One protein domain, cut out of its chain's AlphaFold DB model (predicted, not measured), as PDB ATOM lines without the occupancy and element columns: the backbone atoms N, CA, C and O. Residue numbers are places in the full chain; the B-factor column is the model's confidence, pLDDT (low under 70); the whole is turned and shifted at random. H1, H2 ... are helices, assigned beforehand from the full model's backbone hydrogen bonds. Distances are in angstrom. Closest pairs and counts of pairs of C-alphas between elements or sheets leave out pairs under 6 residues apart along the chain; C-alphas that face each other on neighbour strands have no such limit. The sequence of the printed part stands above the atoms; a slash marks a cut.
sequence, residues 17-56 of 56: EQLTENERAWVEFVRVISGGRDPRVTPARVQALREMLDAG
ATOM      1  N   GLU A  17     198.333 190.615 276.056       83.44
ATOM      2  CA  GLU A  17     198.306 189.168 275.815       83.44
ATOM      3  C   GLU A  17     199.221 188.719 274.662       83.44
ATOM      4  O   GLU A  17     199.672 187.578 274.641       83.44
ATOM      5  N   GLN A  18     199.526 189.617 273.726       83.31
ATOM      6  CA  GLN A  18     200.384 189.391 272.559       83.31
ATOM      7  C   GLN A  18     201.867 189.649 272.849       83.31
ATOM      8  O   GLN A  18     202.710 189.315 272.020       83.31
ATOM      9  N   LEU A  19     202.194 190.243 274.000       81.88
ATOM     10  CA  LEU A  19     203.577 190.449 274.414       81.88
ATOM     11  C   LEU A  19     204.212 189.115 274.819       81.88
ATOM     12  O   LEU A  19     203.588 188.258 275.450       81.88
ATOM     13  N   THR A  20     205.487 188.949 274.506       86.06
ATOM     14  CA  THR A  20     206.307 187.882 275.079       86.06
ATOM     15  C   THR A  20     206.522 188.117 276.578       86.06
ATOM     16  O   THR A  20     206.319 189.213 277.105       86.06
ATOM     17  N   GLU A  21     206.953 187.083 277.300       82.19
ATOM     18  CA  GLU A  21     207.261 187.196 278.731       82.19
ATOM     19  C   GLU A  21     208.348 188.242 279.011       82.19
ATOM     20  O   GLU A  21     208.203 189.057 279.919       82.19
ATOM     21  N   ASN A  22     209.384 188.282 278.171       78.44
ATOM     22  CA  ASN A  22     210.457 189.264 278.276       78.44
ATOM     23  C   ASN A  22     209.955 190.702 278.051       78.44
ATOM     24  O   ASN A  22     210.355 191.614 278.768       78.44
ATOM     25  N   GLU A  23     209.056 190.916 277.089       80.06
ATOM     26  CA  GLU A  23     208.468 192.239 276.841       80.06
ATOM     27  C   GLU A  23     207.572 192.689 278.000       80.06
ATOM     28  O   GLU A  23     207.664 193.839 278.427       80.06
ATOM     29  N   ARG A  24     206.761 191.786 278.570       79.81
ATOM     30  CA  ARG A  24     205.971 192.088 279.777       79.81
ATOM     31  C   ARG A  24     206.861 192.447 280.965       79.81
ATOM     32  O   ARG A  24     206.579 193.428 281.649       79.81
ATOM     33  N   ALA A  25     207.942 191.699 281.187       75.44
ATOM     34  CA  ALA A  25     208.898 191.970 282.259       75.44
ATOM     35  C   ALA A  25     209.568 193.342 282.094       75.44
ATOM     36  O   ALA A  25     209.704 194.081 283.067       75.44
ATOM     37  N   TRP A  26     209.919 193.718 280.862       78.88
ATOM     38  CA  TRP A  26     210.447 195.048 280.559       78.88
ATOM     39  C   TRP A  26     209.438 196.168 280.824       78.88
ATOM     40  O   TRP A  26     209.806 197.191 281.399       78.88
ATOM     41  N   VAL A  27     208.167 195.986 280.451       76.25
ATOM     42  CA  VAL A  27     207.121 196.986 280.725       76.25
ATOM     43  C   VAL A  27     206.880 197.142 282.229       76.25
ATOM     44  O   VAL A  27     206.799 198.269 282.714       76.25
ATOM     45  N   GLU A  28     206.812 196.043 282.985       75.44
ATOM     46  CA  GLU A  28     206.682 196.116 284.448       75.44
ATOM     47  C   GLU A  28     207.923 196.728 285.105       75.44
ATOM     48  O   GLU A  28     207.791 197.537 286.020       75.44
ATOM     49  N   PHE A  29     209.127 196.422 284.612       73.50
ATOM     50  CA  PHE A  29     210.357 197.055 285.088       73.50
ATOM     51  C   PHE A  29     210.287 198.579 284.948       73.50
ATOM     52  O   PHE A  29     210.534 199.293 285.919       73.50
ATOM     53  N   VAL A  30     209.875 199.071 283.775       74.75
ATOM     54  CA  VAL A  30     209.681 200.506 283.519       74.75
ATOM     55  C   VAL A  30     208.610 201.097 284.448       74.75
ATOM     56  O   VAL A  30     208.855 202.126 285.080       74.75
ATOM     57  N   ARG A  31     207.481 200.400 284.643       71.31
ATOM     58  CA  ARG A  31     206.406 200.813 285.566       71.31
ATOM     59  C   ARG A  31     206.870 200.934 287.018       71.31
ATOM     60  O   ARG A  31     206.468 201.867 287.718       71.31
ATOM     61  N   VAL A  32     207.703 200.001 287.478       70.38
ATOM     62  CA  VAL A  32     208.258 200.002 288.837       70.38
ATOM     63  C   VAL A  32     209.200 201.187 289.027       70.38
ATOM     64  O   VAL A  32     209.035 201.942 289.985       70.38
ATOM     65  N   ILE A  33     210.147 201.402 288.108       69.94
ATOM     66  CA  ILE A  33     211.121 202.501 288.235       69.94
ATOM     67  C   ILE A  33     210.486 203.882 288.014       69.94
ATOM     68  O   ILE A  33     210.959 204.871 288.570       69.94
ATOM     69  N   SER A  34     209.388 203.962 287.253       70.19
ATOM     70  CA  SER A  34     208.616 205.196 287.062       70.19
ATOM     71  C   SER A  34     207.666 205.496 288.234       70.19
ATOM     72  O   SER A  34     207.094 206.590 288.319       70.19
ATOM     73  N   GLY A  35     207.479 204.547 289.160       70.19
ATOM     74  CA  GLY A  35     206.537 204.657 290.276       70.19
ATOM     75  C   GLY A  35     205.086 204.775 289.810       70.19
ATOM     76  O   GLY A  35     204.319 205.549 290.384       70.19
ATOM     77  N   GLY A  36     204.730 204.097 288.713       65.06
ATOM     78  CA  GLY A  36     203.397 204.164 288.105       65.06
ATOM     79  C   GLY A  36     203.059 205.507 287.448       65.06
ATOM     80  O   GLY A  36     201.944 205.689 286.962       65.06
ATOM     81  N   ARG A  37     204.008 206.450 287.399       66.19
ATOM     82  CA  ARG A  37     203.856 207.759 286.743       66.19
ATOM     83  C   ARG A  37     204.388 207.741 285.321       66.19
ATOM     84  O   ARG A  37     204.803 208.790 284.827       66.19
ATOM     85  N   ASP A  38     204.396 206.569 284.686       66.50
ATOM     86  CA  ASP A  38     204.944 206.433 283.350       66.50
ATOM     87  C   ASP A  38     204.322 207.473 282.431       66.50
ATOM     88  O   ASP A  38     203.099 207.485 282.212       66.50
ATOM     89  N   PRO A  39     205.136 208.409 281.927       61.25
ATOM     90  CA  PRO A  39     204.619 209.427 281.067       61.25
ATOM     91  C   PRO A  39     204.177 208.709 279.794       61.25
ATOM     92  O   PRO A  39     205.016 208.230 279.041       61.25
ATOM     93  N   ARG A  40     202.853 208.646 279.557       67.00
ATOM     94  CA  ARG A  40     202.259 208.179 278.293       67.00
ATOM     95  C   ARG A  40     203.186 208.538 277.134       67.00
ATOM     96  O   ARG A  40     203.547 209.715 277.011       67.00
ATOM     97  N   VAL A  41     203.574 207.538 276.344       67.56
ATOM     98  CA  VAL A  41     204.449 207.732 275.189       67.56
ATOM     99  C   VAL A  41     203.720 208.662 274.223       67.56
ATOM    100  O   VAL A  41     202.699 208.299 273.643       67.56
ATOM    101  N   THR A  42     204.198 209.898 274.119       75.06
ATOM    102  CA  THR A  42     203.690 210.896 273.176       75.06
ATOM    103  C   THR A  42     204.829 211.358 272.274       75.06
ATOM    104  O   THR A  42     205.978 211.378 272.726       75.06
ATOM    105  N   PRO A  43     204.538 211.789 271.031       72.19
ATOM    106  CA  PRO A  43     205.567 212.294 270.123       72.19
ATOM    107  C   PRO A  43     206.443 213.389 270.749       72.19
ATOM    108  O   PRO A  43     207.661 213.342 270.628       72.19
ATOM    109  N   ALA A  44     205.844 214.313 271.510       73.19
ATOM    110  CA  ALA A  44     206.567 215.388 272.192       73.19
ATOM    111  C   ALA A  44     207.586 214.877 273.227       73.19
ATOM    112  O   ALA A  44     208.675 215.426 273.357       73.19
ATOM    113  N   ARG A  45     207.255 213.806 273.955       70.19
ATOM    114  CA  ARG A  45     208.145 213.220 274.969       70.19
ATOM    115  C   ARG A  45     209.264 212.397 274.346       70.19
ATOM    116  O   ARG A  45     210.380 212.425 274.849       70.19
ATOM    117  N   VAL A  46     208.972 211.707 273.244       74.56
ATOM    118  CA  VAL A  46     209.992 211.004 272.452       74.56
ATOM    119  C   VAL A  46     210.989 212.005 271.864       74.56
ATOM    120  O   VAL A  46     212.192 211.767 271.933       74.56
ATOM    121  N   GLN A  47     210.505 213.142 271.356       76.62
ATOM    122  CA  GLN A  47     211.355 214.219 270.849       76.62
ATOM    123  C   GLN A  47     212.245 214.815 271.953       76.62
ATOM    124  O   GLN A  47     213.456 214.887 271.774       76.62
ATOM    125  N   ALA A  48     211.676 215.138 273.119       73.88
ATOM    126  CA  ALA A  48     212.439 215.666 274.254       73.88
ATOM    127  C   ALA A  48     213.515 214.685 274.758       73.88
ATOM    128  O   ALA A  48     214.638 215.088 275.048       73.88
ATOM    129  N   LEU A  49     213.198 213.386 274.830       74.31
ATOM    130  CA  LEU A  49     214.177 212.361 275.201       74.31
ATOM    131  C   LEU A  49     215.332 212.299 274.195       74.31
ATOM    132  O   LEU A  49     216.485 212.171 274.593       74.31
ATOM    133  N   ARG A  50     215.029 212.397 272.898       75.56
ATOM    134  CA  ARG A  50     216.048 212.380 271.848       75.56
ATOM    135  C   ARG A  50     216.980 213.582 271.937       75.56
ATOM    136  O   ARG A  50     218.187 213.395 271.921       75.56
ATOM    137  N   GLU A  51     216.432 214.776 272.132       85.94
ATOM    138  CA  GLU A  51     217.220 215.998 272.336       85.94
ATOM    139  C   GLU A  51     218.137 215.900 273.562       85.94
ATOM    140  O   GLU A  51     219.290 216.315 273.498       85.94
ATOM    141  N   MET A  52     217.662 215.305 274.664       78.56
ATOM    142  CA  MET A  52     218.490 215.072 275.854       78.56
ATOM    143  C   MET A  52     219.641 214.090 275.604       78.56
ATOM    144  O   MET A  52     220.722 214.281 276.152       78.56
ATOM    145  N   LEU A  53     219.409 213.032 274.821       76.44
ATOM    146  CA  LEU A  53     220.428 212.026 274.503       76.44
ATOM    147  C   LEU A  53     221.452 212.537 273.483       76.44
ATOM    148  O   LEU A  53     222.629 212.223 273.616       76.44
ATOM    149  N   ASP A  54     221.014 213.329 272.502       82.56
ATOM    150  CA  ASP A  54     221.880 213.925 271.477       82.56
ATOM    151  C   ASP A  54     222.751 215.077 272.037       82.56
ATOM    152  O   ASP A  54     223.728 215.473 271.405       82.56
ATOM    153  N   ALA A  55     222.403 215.628 273.209       74.12
ATOM    154  CA  ALA A  55     223.155 216.682 273.900       74.12
ATOM    155  C   ALA A  55     224.260 216.168 274.852       74.12
ATOM    156  O   ALA A  55     224.970 216.988 275.442       74.12
ATOM    157  N   GLY A  56     224.371 214.847 275.038       48.28
ATOM    158  CA  GLY A  56     225.439 214.187 275.807       48.28
ATOM    159  C   GLY A  56     226.627 213.781 274.944       48.28
ATOM    160  O   GLY A  56     227.729 213.665 275.524       48.28
TER     161      GLY A  56
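What this domain is: This is residues 17 to 56 of the 56 residues of an uncharacterized protein of Rhodobacter sp. 24-YEA-8 (UniProt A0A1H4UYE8). Two separate helices, H1 and then H2, sit at opposite ends of an elongated, open model, joined by a winding link, with no packing between them. H2 runs roughly crosswise to H1. The printed part has 40 residues with two named helices and no named strand, and its class is all helix. It is loose, with a radius of gyration of the C-alphas of 12.7 A, and spans 35 by 21 by 19 A.

How they stand to each other: Start at H1, residues 21 to 33, the longest helix. H2, residues 43 to 54, is apart from it, with no C-alpha of the one within 8 A of the other. Nine residues make a short link between them. In H1 and H2 every O i to N i+4 pair is within hydrogen-bond range.

Where its parts are: Find C-alpha 21 at (207.261, 187.196, 278.731); from there H1 runs 18.4 A to C-alpha 33. H2 runs 16.5 A from Pro 43 to C-alpha 54 at (221.880, 213.925, 271.477).

The domain as a whole: The two farthest C-alphas, Glu 17 and Ala 55, are 37.1 A apart. Residues 20 to 26 and 40 to 56 stand free. The printed part has no cut. Look for pLDDT under 70 at residues 33, 36 to 41 and 56.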